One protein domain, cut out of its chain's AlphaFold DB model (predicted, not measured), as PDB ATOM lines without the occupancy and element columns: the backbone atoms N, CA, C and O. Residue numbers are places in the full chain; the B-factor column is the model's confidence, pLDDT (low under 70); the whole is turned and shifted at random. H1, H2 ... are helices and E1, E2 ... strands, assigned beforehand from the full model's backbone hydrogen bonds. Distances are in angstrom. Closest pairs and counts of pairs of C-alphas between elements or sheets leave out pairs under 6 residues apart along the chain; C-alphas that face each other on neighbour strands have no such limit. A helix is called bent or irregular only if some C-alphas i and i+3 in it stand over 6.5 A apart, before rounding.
ATOM      1  N   ILE A   3      43.098   8.202  -6.295       88.00
ATOM      2  CA  ILE A   3      42.586   8.888  -5.106       88.00
ATOM      3  C   ILE A   3      41.585   7.966  -4.435       88.00
ATOM      4  O   ILE A   3      40.776   7.323  -5.100       88.00
ATOM      5  N   SER A   4      41.669   7.866  -3.114       88.00
ATOM      6  CA  SER A   4      40.968   6.843  -2.357       88.00
ATOM      7  C   SER A   4      40.289   7.453  -1.137       88.00
ATOM      8  O   SER A   4      40.969   7.926  -0.228       88.00
ATOM      9  N   VAL A   5      38.952   7.434  -1.106       85.31
ATOM     10  CA  VAL A   5      38.157   7.959   0.015       85.31
ATOM     11  C   VAL A   5      37.798   6.824   0.959       85.31
ATOM     12  O   VAL A   5      37.277   5.775   0.550       85.31
ATOM     13  N   ARG A   6      38.108   7.023   2.240       86.19
ATOM     14  CA  ARG A   6      37.933   6.030   3.296       86.19
ATOM     15  C   ARG A   6      37.258   6.653   4.511       86.19
ATOM     16  O   ARG A   6      37.552   7.789   4.864       86.19
ATOM     17  N   ASP A   7      36.366   5.902   5.149       81.62
ATOM     18  CA  ASP A   7      35.750   6.326   6.406       81.62
ATOM     19  C   ASP A   7      36.727   6.198   7.593       81.62
ATOM     20  O   ASP A   7      37.857   5.719   7.459       81.62
ATOM     21  N   ALA A   8      36.276   6.571   8.794       81.88
ATOM     22  CA  ALA A   8      37.079   6.481  10.019       81.88
ATOM     23  C   ALA A   8      37.540   5.046  10.381       81.88
ATOM     24  O   ALA A   8      38.422   4.880  11.223       81.88
ATOM     25  N   ASN A   9      36.963   4.011   9.760       85.69
ATOM     26  CA  ASN A   9      37.329   2.603   9.922       85.69
ATOM     27  C   ASN A   9      38.079   2.042   8.696       85.69
ATOM     28  O   ASN A   9      38.191   0.819   8.550       85.69
ATOM     29  N   PHE A  10      38.578   2.916   7.817       82.25
ATOM     30  CA  PHE A  10      39.260   2.588   6.565       82.25
ATOM     31  C   PHE A  10      38.413   1.786   5.560       82.25
ATOM     32  O   PHE A  10      38.965   1.105   4.692       82.25
ATOM     33  N   GLN A  11      37.082   1.840   5.654       80.50
ATOM     34  CA  GLN A  11      36.194   1.234   4.659       80.50
ATOM     35  C   GLN A  11      36.038   2.156   3.440       80.50
ATOM     36  O   GLN A  11      36.048   3.377   3.603       80.50
ATOM     37  N   PRO A  12      35.902   1.604   2.219       82.69
ATOM     38  CA  PRO A  12      35.708   2.402   1.013       82.69
ATOM     39  C   PRO A  12      34.384   3.164   1.046       82.69
ATOM     40  O   PRO A  12      33.331   2.577   1.298       82.69
ATOM     41  N   VAL A  13      34.435   4.462   0.742       83.25
ATOM     42  CA  VAL A  13      33.241   5.302   0.595       83.25
ATOM     43  C   VAL A  13      32.931   5.435  -0.887       83.25
ATOM     44  O   VAL A  13      33.676   6.079  -1.621       83.25
ATOM     45  N   ALA A  14      31.861   4.782  -1.333       83.25
ATOM     46  CA  ALA A  14      31.420   4.824  -2.723       83.25
ATOM     47  C   ALA A  14      30.592   6.080  -3.020       83.25
ATOM     48  O   ALA A  14      29.820   6.518  -2.168       83.25
ATOM     49  N   ASN A  15      30.687   6.579  -4.256       76.88
ATOM     50  CA  ASN A  15      29.995   7.775  -4.741       76.88
ATOM     51  C   ASN A  15      30.273   9.035  -3.901       76.88
ATOM     52  O   ASN A  15      29.406   9.898  -3.787       76.88
ATOM     53  N   ALA A  16      31.449   9.114  -3.279       83.62
ATOM     54  CA  ALA A  16      31.888  10.326  -2.604       83.62
ATOM     55  C   ALA A  16      32.334  11.335  -3.671       83.62
ATOM     56  O   ALA A  16      33.144  10.934  -4.516       83.62
ATOM     57  N   PRO A  17      31.826  12.580  -3.663       83.94
ATOM     58  CA  PRO A  17      32.307  13.621  -4.561       83.94
ATOM     59  C   PRO A  17      33.744  13.993  -4.196       83.94
ATOM     60  O   PRO A  17      34.139  13.900  -3.027       83.94
ATOM     61  N   LEU A  18      34.525  14.348  -5.205       87.31
ATOM     62  CA  LEU A  18      35.934  14.674  -5.096       87.31
ATOM     63  C   LEU A  18      36.228  15.937  -5.890       87.31
ATOM     64  O   LEU A  18      35.958  15.942  -7.079       87.31
ATOM     65  N   ASP A  19      36.871  16.911  -5.261       86.94
ATOM     66  CA  ASP A  19      37.522  18.024  -5.953       86.94
ATOM     67  C   ASP A  19      39.036  17.769  -5.962       86.94
ATOM     68  O   ASP A  19      39.633  17.400  -4.934       86.94
ATOM     69  N   ILE A  20      39.647  17.874  -7.142       88.25
ATOM     70  CA  ILE A  20      41.052  17.544  -7.386       88.25
ATOM     71  C   ILE A  20      41.723  18.708  -8.103       88.25
ATOM     72  O   ILE A  20      41.402  19.037  -9.245       88.25
ATOM     73  N   PHE A  21      42.742  19.272  -7.467       87.88
ATOM     74  CA  PHE A  21      43.468  20.418  -7.998       87.88
ATOM     75  C   PHE A  21      44.957  20.334  -7.686       87.88
ATOM     76  O   PHE A  21      45.404  19.568  -6.830       87.88
ATOM     77  N   SER A  22      45.754  21.107  -8.406       89.00
ATOM     78  CA  SER A  22      47.202  21.056  -8.345       89.00
ATOM     79  C   SER A  22      47.839  22.435  -8.453       89.00
ATOM     80  O   SER A  22      47.211  23.400  -8.872       89.00
ATOM     81  N   ALA A  23      49.098  22.539  -8.050       85.75
ATOM     82  CA  ALA A  23      49.923  23.721  -8.237       85.75
ATOM     83  C   ALA A  23      51.370  23.298  -8.449       85.75
ATOM     84  O   ALA A  23      51.777  22.165  -8.161       85.75
ATOM     85  N   ARG A  24      52.190  24.235  -8.912       79.94
ATOM     86  CA  ARG A  24      53.633  24.022  -8.963       79.94
ATOM     87  C   ARG A  24      54.207  23.884  -7.558       79.94
ATOM     88  O   ARG A  24      53.843  24.647  -6.666       79.94
ATOM     89  N   ALA A  25      55.147  22.957  -7.381       76.88
ATOM     90  CA  ALA A  25      55.753  22.681  -6.078       76.88
ATOM     91  C   ALA A  25      56.459  23.908  -5.459       76.88
ATOM     92  O   ALA A  25      56.500  24.039  -4.240       76.88
ATOM     93  N   ASP A  26      56.982  24.824  -6.278       69.25
ATOM     94  CA  ASP A  26      57.617  26.070  -5.832       69.25
ATOM     95  C   ASP A  26      56.637  27.221  -5.555       69.25
ATOM     96  O   ASP A  26      57.063  28.286  -5.117       69.25
ATOM     97  N   GLN A  27      55.341  27.013  -5.790       74.12
ATOM     98  CA  GLN A  27      54.276  28.001  -5.586       74.12
ATOM     99  C   GLN A  27      53.186  27.498  -4.630       74.12
ATOM    100  O   GLN A  27      52.118  28.095  -4.533       74.12
ATOM    101  N   VAL A  28      53.454  26.414  -3.899       77.50
ATOM    102  CA  VAL A  28      52.522  25.830  -2.922       77.50
ATOM    103  C   VAL A  28      52.130  26.834  -1.839       77.50
ATOM    104  O   VAL A  28      50.967  26.886  -1.452       77.50
ATOM    105  N   ASP A  29      53.071  27.672  -1.403       77.94
ATOM    106  CA  ASP A  29      52.818  28.709  -0.396       77.94
ATOM    107  C   ASP A  29      51.907  29.842  -0.921       77.94
ATOM    108  O   ASP A  29      51.408  30.642  -0.136       77.94
ATOM    109  N   GLU A  30      51.677  29.909  -2.237       77.75
ATOM    110  CA  GLU A  30      50.789  30.874  -2.901       77.75
ATOM    111  C   GLU A  30      49.451  30.249  -3.336       77.75
ATOM    112  O   GLU A  30      48.608  30.944  -3.901       77.75
ATOM    113  N   ALA A  31      49.252  28.945  -3.117       75.38
ATOM    114  CA  ALA A  31      48.044  28.223  -3.523       75.38
ATOM    115  C   ALA A  31      46.801  28.638  -2.714       75.38
ATOM    116  O   ALA A  31      45.670  28.537  -3.196       75.38
ATOM    117  N   PHE A  32      47.018  29.139  -1.497       82.19
ATOM    118  CA  PHE A  32      45.977  29.594  -0.584       82.19
ATOM    119  C   PHE A  32      46.249  31.044  -0.170       82.19
ATOM    120  O   PHE A  32      47.387  31.434   0.093       82.19
ATOM    121  N   SER A  33      45.192  31.845  -0.120       75.94
ATOM    122  CA  SER A  33      45.196  33.211   0.396       75.94
ATOM    123  C   SER A  33      45.490  33.229   1.903       75.94
ATOM    124  O   SER A  33      45.366  32.219   2.592       75.94
ATOM    125  N   GLU A  34      45.832  34.399   2.458       74.81
ATOM    126  CA  GLU A  34      46.086  34.549   3.906       74.81
ATOM    127  C   GLU A  34      44.874  34.189   4.786       74.81
ATOM    128  O   GLU A  34      45.047  33.829   5.950       74.81
ATOM    129  N   ASP A  35      43.657  34.294   4.247       67.38
ATOM    130  CA  ASP A  35      42.411  33.887   4.909       67.38
ATOM    131  C   ASP A  35      42.095  32.393   4.741       67.38
ATOM    132  O   ASP A  35      41.066  31.920   5.213       67.38
ATOM    133  N   GLY A  36      42.986  31.650   4.084       66.69
ATOM    134  CA  GLY A  36      42.869  30.220   3.888       66.69
ATOM    135  C   GLY A  36      41.988  29.793   2.716       66.69
ATOM    136  O   GLY A  36      41.916  28.596   2.445       66.69
ATOM    137  N   SER A  37      41.365  30.746   2.018       75.12
ATOM    138  CA  SER A  37      40.633  30.485   0.781       75.12
ATOM    139  C   SER A  37      41.589  30.137  -0.356       75.12
ATOM    140  O   SER A  37      42.758  30.527  -0.360       75.12
ATOM    141  N   CYS A  38      41.100  29.420  -1.358       75.88
ATOM    142  CA  CYS A  38      41.922  29.107  -2.515       75.88
ATOM    143  C   CYS A  38      42.230  30.327  -3.372       75.88
ATOM    144  O   CYS A  38      41.350  31.113  -3.729       75.88
ATOM    145  N   TYR A  39      43.493  30.439  -3.772       77.94
ATOM    146  CA  TYR A  39      43.922  31.430  -4.739       77.94
ATOM    147  C   TYR A  39      43.899  30.800  -6.134       77.94
ATOM    148  O   TYR A  39      44.895  30.280  -6.640       77.94
ATOM    149  N   THR A  40      42.719  30.835  -6.754       73.56
ATOM    150  CA  THR A  40      42.436  30.179  -8.041       73.56
ATOM    151  C   THR A  40      43.407  30.516  -9.183       73.56
ATOM    152  O   THR A  40      43.650  29.618  -9.982       73.56
ATOM    153  N   PRO A  41      44.068  31.697  -9.258       72.25
ATOM    154  CA  PRO A  41      45.087  31.947 -10.285       72.25
ATOM    155  C   PRO A  41      46.356  31.083 -10.170       72.25
ATOM    156  O   PRO A  41      47.213  31.127 -11.049       72.25
ATOM    157  N   ARG A  42      46.544  30.349  -9.065       71.31
ATOM    158  CA  ARG A  42      47.705  29.469  -8.833       71.31
ATOM    159  C   ARG A  42      47.356  27.987  -8.818       71.31
ATOM    160  O   ARG A  42      48.268  27.168  -8.712       71.31
ATOM    161  N   LEU A  43      46.071  27.657  -8.912       78.44
ATOM    162  CA  LEU A  43      45.576  26.293  -8.847       78.44
ATOM    163  C   LEU A  43      45.055  25.849 -10.212       78.44
ATOM    164  O   LEU A  43      44.246  26.527 -10.838       78.44
ATOM    165  N   THR A  44      45.484  24.670 -10.635       81.56
ATOM    166  CA  THR A  44      44.996  23.980 -11.824       81.56
ATOM    167  C   THR A  44      44.023  22.896 -11.389       81.56
ATOM    168  O   THR A  44      44.372  22.055 -10.567       81.56
ATOM    169  N   ARG A  45      42.809  22.875 -11.936       79.00
ATOM    170  CA  ARG A  45      41.858  21.777 -11.711       79.00
ATOM    171  C   ARG A  45      42.250  20.558 -12.548       79.00
ATOM    172  O   ARG A  45      42.618  20.704 -13.711       79.00
ATOM    173  N   GLU A  46      42.176  19.362 -11.972       80.44
ATOM    174  CA  GLU A  46      42.678  18.119 -12.590       80.44
ATOM    175  C   GLU A  46      41.560  17.156 -13.032       80.44
ATOM    176  O   GLU A  46      41.839  16.072 -13.549       80.44
ATOM    177  N   ASP A  47      40.292  17.527 -12.844       68.31
ATOM    178  CA  ASP A  47      39.122  16.680 -13.110       68.31
ATOM    179  C   ASP A  47      38.166  17.185 -14.210       68.31
ATOM    180  O   ASP A  47      37.205  16.493 -14.545       68.31
ATOM    181  N   GLY A  48      38.520  18.269 -14.907       50.44
ATOM    182  CA  GLY A  48      38.088  18.498 -16.291       50.44
ATOM    183  C   GLY A  48      36.840  19.353 -16.538       50.44
ATOM    184  O   GLY A  48      36.428  19.401 -17.693       50.44
ATOM    185  N   ASP A  49      36.285  20.057 -15.543       53.28
ATOM    186  CA  ASP A  49      35.229  21.069 -15.747       53.28
ATOM    187  C   ASP A  49      35.501  22.371 -14.956       53.28
ATOM    188  O   ASP A  49      36.045  22.359 -13.856       53.28
ATOM    189  N   ALA A  50      35.144  23.523 -15.539       47.94
ATOM    190  CA  ALA A  50      35.645  24.858 -15.162       47.94
ATOM    191  C   ALA A  50      34.874  25.592 -14.037       47.94
ATOM    192  O   ALA A  50      35.078  26.790 -13.820       47.94
ATOM    193  N   MET A  51      33.957  24.938 -13.320       48.22
ATOM    194  CA  MET A  51      33.088  25.628 -12.354       48.22
ATOM    195  C   MET A  51      33.576  25.498 -10.905       48.22
ATOM    196  O   MET A  51      32.985  24.786 -10.117       48.22
ATOM    197  N   GLY A  52      34.584  26.288 -10.524       60.25
ATOM    198  CA  GLY A  52      34.942  26.518  -9.115       60.25
ATOM    199  C   GLY A  52      35.961  25.525  -8.559       60.25
ATOM    200  O   GLY A  52      35.612  24.471  -8.054       60.25
ATOM    201  N   VAL A  53      37.244  25.875  -8.636       70.19
ATOM    202  CA  VAL A  53      38.313  25.166  -7.912       70.19
ATOM    203  C   VAL A  53      38.112  25.366  -6.410       70.19
ATOM    204  O   VAL A  53      37.788  26.485  -6.006       70.19
ATOM    205  N   CYS A  54      38.366  24.332  -5.606       77.81
ATOM    206  CA  CYS A  54      38.235  24.344  -4.147       77.81
ATOM    207  C   CYS A  54      36.802  24.395  -3.623       77.81
ATOM    208  O   CYS A  54      36.546  24.959  -2.553       77.81
ATOM    209  N   LYS A  55      35.876  23.816  -4.380       83.25
ATOM    210  CA  LYS A  55      34.470  23.734  -4.027       83.25
ATOM    211  C   LYS A  55      33.888  22.431  -4.538       83.25
ATOM    212  O   LYS A  55      34.006  22.131  -5.719       83.25
ATOM    213  N   ILE A  56      33.173  21.727  -3.665       81.00
ATOM    214  CA  ILE A  56      32.459  20.524  -4.063       81.00
ATOM    215  C   ILE A  56      31.225  20.901  -4.881       81.00
ATOM    216  O   ILE A  56      30.273  21.503  -4.372       81.00
ATOM    217  N   ASP A  57      31.204  20.514  -6.145       78.38
ATOM    218  CA  ASP A  57      30.131  20.822  -7.080       78.38
ATOM    219  C   ASP A  57      29.470  19.550  -7.655       78.38
ATOM    220  O   ASP A  57      29.648  18.435  -7.169       78.38
ATOM    221  N   ALA A  58      28.541  19.723  -8.598       70.19
ATOM    222  CA  ALA A  58      27.772  18.611  -9.166       70.19
ATOM    223  C   ALA A  58      28.473  17.904 -10.343       70.19
ATOM    224  O   ALA A  58      27.998  16.853 -10.785       70.19
ATOM    225  N   LEU A  59      29.528  18.510 -10.880       72.25
ATOM    226  CA  LEU A  59      30.360  18.023 -11.979       72.25
ATOM    227  C   LEU A  59      31.616  17.312 -11.467       72.25
ATOM    228  O   LEU A  59      32.221  16.553 -12.223       72.25
ATOM    229  N   ASP A  60      31.935  17.479 -10.183       79.31
ATOM    230  CA  ASP A  60      33.004  16.753  -9.516       79.31
ATOM    231  C   ASP A  60      32.958  15.240  -9.755       79.31
ATOM    232  O   ASP A  60      31.894  14.596  -9.676       79.31
ATOM    233  N   PRO A  61      34.123  14.614  -9.985       82.75
ATOM    234  CA  PRO A  61      34.218  13.177 -10.053       82.75
ATOM    235  C   PRO A  61      33.754  12.537  -8.750       82.75
ATOM    236  O   PRO A  61      34.031  12.987  -7.644       82.75
ATOM    237  N   ILE A  62      33.107  11.384  -8.886       83.75
ATOM    238  CA  ILE A  62      32.743  10.555  -7.742       83.75
ATOM    239  C   ILE A  62      33.620   9.308  -7.672       83.75
ATOM    240  O   ILE A  62      34.037   8.738  -8.689       83.75
ATOM    241  N   THR A  63      33.872   8.833  -6.457       83.81
ATOM    242  CA  THR A  63      34.519   7.536  -6.251       83.81
ATOM    243  C   THR A  63      33.654   6.381  -6.754       83.81
ATOM    244  O   THR A  63      32.426   6.374  -6.642       83.81
ATOM    245  N   ASN A  64      34.301   5.337  -7.270       76.19
ATOM    246  CA  ASN A  64      33.639   4.096  -7.659       76.19
ATOM    247  C   ASN A  64      33.185   3.270  -6.430       76.19
ATOM    248  O   ASN A  64      33.369   3.654  -5.277       76.19
ATOM    249  N   LEU A  65      32.624   2.075  -6.658       73.00
ATOM    250  CA  LEU A  65      32.167   1.179  -5.579       73.00
ATOM    251  C   LEU A  65      33.283   0.675  -4.644       73.00
ATOM    252  O   LEU A  65      32.993   0.172  -3.560       73.00
ATOM    253  N   SER A  66      34.545   0.788  -5.053       78.69
ATOM    254  CA  SER A  66      35.730   0.510  -4.233       78.69
ATOM    255  C   SER A  66      36.244   1.758  -3.507       78.69
ATOM    256  O   SER A  66      37.293   1.703  -2.873       78.69
ATOM    257  N   GLY A  67      35.503   2.866  -3.564       79.56
ATOM    258  CA  GLY A  67      35.867   4.141  -2.961       79.56
ATOM    259  C   GLY A  67      37.082   4.792  -3.612       79.56
ATOM    260  O   GLY A  67      37.787   5.538  -2.939       79.56
ATOM    261  N   ASP A  68      37.351   4.479  -4.881       87.25
ATOM    262  CA  ASP A  68      38.526   4.955  -5.606       87.25
ATOM    263  C   ASP A  68      38.126   5.778  -6.837       87.25
ATOM    264  O   ASP A  68      37.127   5.487  -7.500       87.25
ATOM    265  N   HIS A  69      38.943   6.767  -7.173       85.69
ATOM    266  CA  HIS A  69      38.869   7.541  -8.405       85.69
ATOM    267  C   HIS A  69      40.244   7.567  -9.087       85.69
ATOM    268  O   HIS A  69      41.280   7.652  -8.421       85.69
ATOM    269  N   THR A  70      40.264   7.477 -10.416       85.75
ATOM    270  CA  THR A  70      41.501   7.525 -11.203       85.75
ATOM    271  C   THR A  70      41.573   8.856 -11.932       85.75
ATOM    272  O   THR A  70      40.846   9.050 -12.899       85.75
ATOM    273  N   ALA A  71      42.494   9.715 -11.500       79.94
ATOM    274  CA  ALA A  71      42.753  11.009 -12.121       79.94
ATOM    275  C   ALA A  71      44.008  10.962 -13.007       79.94
ATOM    276  O   ALA A  71      45.004  10.297 -12.669       79.94
ATOM    277  N   SER A  72      43.964  11.683 -14.123       79.19
ATOM    278  CA  SER A  72      45.116  11.954 -14.984       79.19
ATOM    279  C   SER A  72      45.642  13.334 -14.631       79.19
ATOM    280  O   SER A  72      44.929  14.300 -14.839       79.19
ATOM    281  N   ILE A  73      46.857  13.410 -14.088       78.19
ATOM    282  CA  ILE A  73      47.439  14.673 -13.623       78.19
ATOM    283  C   ILE A  73      48.703  14.965 -14.410       78.19
ATOM    284  O   ILE A  73      49.562  14.085 -14.545       78.19
ATOM    285  N   THR A  74      48.820  16.198 -14.888       71.19
ATOM    286  CA  THR A  74      50.025  16.680 -15.565       71.19
ATOM    287  C   THR A  74      51.068  17.087 -14.529       71.19
ATOM    288  O   THR A  74      50.822  17.923 -13.660       71.19
ATOM    289  N   VAL A  75      52.259  16.492 -14.604       72.31
ATOM    290  CA  VAL A  75      53.347  16.807 -13.674       72.31
ATOM    291  C   VAL A  75      54.238  17.886 -14.274       72.31
ATOM    292  O   VAL A  75      54.733  17.742 -15.387       72.31
ATOM    293  N   ASN A  76      54.456  18.967 -13.531       62.25
ATOM    294  CA  ASN A  76      55.338  20.040 -13.935       62.25
ATOM    295  C   ASN A  76      56.790  19.577 -13.808       62.25
ATOM    296  O   ASN A  76      57.247  19.161 -12.741       62.25
ATOM    297  N   VAL A  77      57.506  19.661 -14.922       56.09
ATOM    298  CA  VAL A  77      58.901  19.225 -15.053       56.09
ATOM    299  C   VAL A  77      59.887  20.270 -14.516       56.09
ATOM    300  O   VAL A  77      61.042  19.965 -14.224       56.09
ATOM    301  N   LYS A  78      59.435  21.519 -14.350       47.66
ATOM    302  CA  LYS A  78      60.209  22.628 -13.788       47.66
ATOM    303  C   LYS A  78      59.945  22.739 -12.280       47.66
ATOM    304  O   LYS A  78      58.857  22.460 -11.794       47.66
ATOM    305  N   ALA A  79      60.963  23.184 -11.541       49.03
ATOM    306  CA  ALA A  79      60.852  23.612 -10.141       49.03
ATOM    307  C   ALA A  79      60.354  22.563  -9.117       49.03
ATOM    308  O   ALA A  79      59.716  22.902  -8.124       49.03
ATOM    309  N   GLY A  80      60.717  21.290  -9.300       56.22
ATOM    310  CA  GLY A  80      60.572  20.275  -8.249       56.22
ATOM    311  C   GLY A  80      59.241  19.518  -8.226       56.22
ATOM    312  O   GLY A  80      59.039  18.741  -7.296       56.22
ATOM    313  N   GLY A  81      58.385  19.681  -9.240       77.06
ATOM    314  CA  GLY A  81      57.185  18.865  -9.451       77.06
ATOM    315  C   GLY A  81      55.863  19.635  -9.384       77.06
ATOM    316  O   GLY A  81      55.820  20.866  -9.388       77.06
ATOM    317  N   THR A  82      54.778  18.877  -9.280       82.94
ATOM    318  CA  THR A  82      53.409  19.346  -9.044       82.94
ATOM    319  C   THR A  82      52.949  18.864  -7.673       82.94
ATOM    320  O   THR A  82      53.030  17.673  -7.380       82.94
ATOM    321  N   THR A  83      52.424  19.751  -6.838       87.12
ATOM    322  CA  THR A  83      51.667  19.355  -5.646       87.12
ATOM    323  C   THR A  83      50.211  19.206  -6.032       87.12
ATOM    324  O   THR A  83      49.655  20.083  -6.677       87.12
ATOM    325  N   VAL A  84      49.605  18.088  -5.654       88.25
ATOM    326  CA  VAL A  84      48.202  17.783  -5.925       88.25
ATOM    327  C   VAL A  84      47.473  17.655  -4.608       88.25
ATOM    328  O   VAL A  84      47.959  16.974  -3.702       88.25
ATOM    329  N   TRP A  85      46.295  18.252  -4.534       90.62
ATOM    330  CA  TRP A  85      45.345  18.110  -3.447       90.62
ATOM    331  C   TRP A  85      44.106  17.368  -3.931       90.62
ATOM    332  O   TRP A  85      43.702  17.473  -5.088       90.62
ATOM    333  N   ALA A  86      43.519  16.597  -3.025       89.00
ATOM    334  CA  ALA A  86      42.215  15.994  -3.217       89.00
ATOM    335  C   ALA A  86      41.381  16.165  -1.949       89.00
ATOM    336  O   ALA A  86      41.879  15.975  -0.829       89.00
ATOM    337  N   TRP A  87      40.102  16.466  -2.135       87.38
ATOM    338  CA  TRP A  87      39.152  16.638  -1.046       87.38
ATOM    339  C   TRP A  87      37.764  16.103  -1.400       87.38
ATOM    340  O   TRP A  87      37.381  16.062  -2.556       87.38
ATOM    341  N   THR A  88      37.033  15.649  -0.382       86.50
ATOM    342  CA  THR A  88      35.635  15.227  -0.409       86.50
ATOM    343  C   THR A  88      34.794  15.947   0.659       86.50
ATOM    344  O   THR A  88      35.204  16.023   1.822       86.50
ATOM    345  N   GLY A  89      33.601  16.415   0.294       83.25
ATOM    346  CA  GLY A  89      32.662  17.124   1.176       83.25
ATOM    347  C   GLY A  89      31.200  16.948   0.748       83.25
ATOM    348  O   GLY A  89      30.882  16.077  -0.066       83.25
ATOM    349  N   GLU A  90      30.298  17.739   1.322       81.62
ATOM    350  CA  GLU A  90      28.925  17.893   0.833       81.62
ATOM    351  C   GLU A  90      28.873  18.879  -0.346       81.62
ATOM    352  O   GLU A  90      29.798  19.644  -0.583       81.62
ATOM    353  N   HIS A  91      27.787  18.841  -1.123       77.81
ATOM    354  CA  HIS A  91      27.608  19.777  -2.234       77.81
ATOM    355  C   HIS A  91      27.592  21.224  -1.728       77.81
ATOM    356  O   HIS A  91      26.870  21.524  -0.778       77.81
ATOM    357  N   ASP A  92      28.322  22.093  -2.422       77.38
ATOM    358  CA  ASP A  92      28.615  23.484  -2.080       77.38
ATOM    359  C   ASP A  92      29.614  23.712  -0.924       77.38
ATOM    360  O   ASP A  92      29.844  24.871  -0.579       77.38
ATOM    361  N   ASP A  93      30.248  22.672  -0.367       82.56
ATOM    362  CA  ASP A  93      31.341  22.856   0.601       82.56
ATOM    363  C   ASP A  93      32.582  23.465  -0.082       82.56
ATOM    364  O   ASP A  93      32.983  23.014  -1.154       82.56
ATOM    365  N   GLU A  94      33.209  24.465   0.545       81.69
ATOM    366  CA  GLU A  94      34.379  25.202   0.030       81.69
ATOM    367  C   GLU A  94      35.598  25.048   0.950       81.69
ATOM    368  O   GLU A  94      35.438  24.903   2.164       81.69
ATOM    369  N   VAL A  95      36.820  25.149   0.399       79.25
ATOM    370  CA  VAL A  95      38.053  25.223   1.212       79.25
ATOM    371  C   VAL A  95      38.094  26.478   2.062       79.25
ATOM    372  O   VAL A  95      38.419  27.560   1.583       79.25
ATOM    373  N   GLU A  96      37.845  26.287   3.357       67.94
ATOM    374  CA  GLU A  96      38.059  27.265   4.417       67.94
ATOM    375  C   GLU A  96      39.319  26.904   5.242       67.94
ATOM    376  O   GLU A  96      39.736  25.745   5.302       67.94
ATOM    377  N   ASP A  97      39.945  27.903   5.876       58.72
ATOM    378  CA  ASP A  97      41.051  27.748   6.840       58.72
ATOM    379  C   ASP A  97      42.331  27.036   6.324       58.72
ATOM    380  O   ASP A  97      42.934  26.198   6.995       58.72
ATOM    381  N   GLY A  98      42.824  27.408   5.140       54.25
ATOM    382  CA  GLY A  98      44.230  27.194   4.753       54.25
ATOM    383  C   GLY A  98      44.560  25.759   4.361       54.25
ATOM    384  O   GLY A  98      45.719  25.344   4.421       54.25
ATOM    385  N   GLY A  99      43.538  24.995   3.975       56.50
ATOM    386  CA  GLY A  99      43.693  23.619   3.526       56.50
ATOM    387  C   GLY A  99      43.914  22.610   4.655       56.50
ATOM    388  O   GLY A  99      44.389  21.497   4.398       56.50
ATOM    389  N   GLU A 100      43.586  22.957   5.905       58.28
ATOM    390  CA  GLU A 100      43.615  22.002   7.013       58.28
ATOM    391  C   GLU A 100      42.665  20.821   6.731       58.28
ATOM    392  O   GLU A 100      41.452  20.966   6.633       58.28
ATOM    393  N   GLY A 101      43.232  19.617   6.598       62.56
ATOM    394  CA  GLY A 101      42.473  18.397   6.290       62.56
ATOM    395  C   GLY A 101      42.482  17.975   4.818       62.56
ATOM    396  O   GLY A 101      41.988  16.886   4.518       62.56
ATOM    397  N   LEU A 102      43.100  18.753   3.919       78.69
ATOM    398  CA  LEU A 102      43.317  18.337   2.533       78.69
ATOM    399  C   LEU A 102      44.335  17.195   2.456       78.69
ATOM    400  O   LEU A 102      45.415  17.247   3.053       78.69
ATOM    401  N   ALA A 103      44.022  16.167   1.668       83.00
ATOM    402  CA  ALA A 103      45.005  15.153   1.321       83.00
ATOM    403  C   ALA A 103      45.881  15.698   0.192       83.00
ATOM    404  O   ALA A 103      45.380  15.941  -0.902       83.00
ATOM    405  N   SER A 104      47.181  15.870   0.444       86.12
ATOM    406  CA  SER A 104      48.126  16.345  -0.566       86.12
ATOM    407  C   SER A 104      49.225  15.332  -0.873       86.12
ATOM    408  O   SER A 104      49.637  14.532  -0.027       86.12
ATOM    409  N   ILE A 105      49.707  15.360  -2.113       84.50
ATOM    410  CA  ILE A 105      50.868  14.598  -2.559       84.50
ATOM    411  C   ILE A 105      51.697  15.430  -3.533       84.50
ATOM    412  O   ILE A 105      51.168  16.074  -4.432       84.50
ATOM    413  N   ASN A 106      53.017  15.371  -3.385       82.19
ATOM    414  CA  ASN A 106      53.934  15.947  -4.360       82.19
ATOM    415  C   ASN A 106      54.235  14.898  -5.430       82.19
ATOM    416  O   ASN A 106      54.859  13.869  -5.152       82.19
ATOM    417  N   LEU A 107      53.779  15.157  -6.647       76.31
ATOM    418  CA  LEU A 107      54.142  14.415  -7.839       76.31
ATOM    419  C   LEU A 107      55.395  15.046  -8.437       76.31
ATOM    420  O   LEU A 107      55.374  16.152  -8.959       76.31
ATOM    421  N   THR A 108      56.504  14.326  -8.386       67.38
ATOM    422  CA  THR A 108      57.695  14.654  -9.171       67.38
ATOM    423  C   THR A 108      57.681  13.806 -10.430       67.38
ATOM    424  O   THR A 108      57.404  12.603 -10.337       67.38
TER     425      THR A 108
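What this domain is: This is residues 3 to 108 of the 502 residues of an uncharacterized protein of Acidimicrobiaceae bacterium (UniProt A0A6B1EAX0). With little regular structure, the domain is a small antiparallel sheet, E1 - E3 - E4, amid long loops, with one short helix, H1, over E1 at one end. E2 lies apart from that sheet, beside residues 3 to 4. The 106 printed residues include one named helix and four named strands, ordered E1 H1 E2 E3 E4, mixed in class, with 26 residues in named elements. It is compact, radius of gyration of the C-alphas 13.4 A, spanning 36 by 28 by 27 A.

Where its parts are: E3 is residues 82 to 87, 16.6 A. E1, residues 19 to 24, 17.5 A, begins at C-alpha 19 (37.522, 18.024, -5.953). E4, residues 103 to 107, 13.0 A, ends at C-alpha 107 (54.142, 14.415, -7.839). H1 is residues 25 to 30, 10.1 A; E2 is residues 68 to 70, 6.8 A.

How they stand to each other: E1 and E3 are antiparallel at 160 degrees; N 21 and O 85 are 3.1 A apart. E3 and E4, a hairpin, are antiparallel at 158 degrees; N 84 and O 105 are 2.8 A apart. H1 is on the sheet, height 6.2 A, its closest C-alphas to E3 being Ala 25 and Thr 82, 5.0 A. H1 is irregular, C-alphas 26 and 29 being 7.7 A apart; 0 of 2 O i to N i+4 and 1 of 3 O i to N i+3 pairs are within hydrogen-bond range.

The domain as a whole: The printed part has no cut. H1 to E2 is a long link of 37 residues. pLDDT is under 70 at 21 residues, among them 47 to 52.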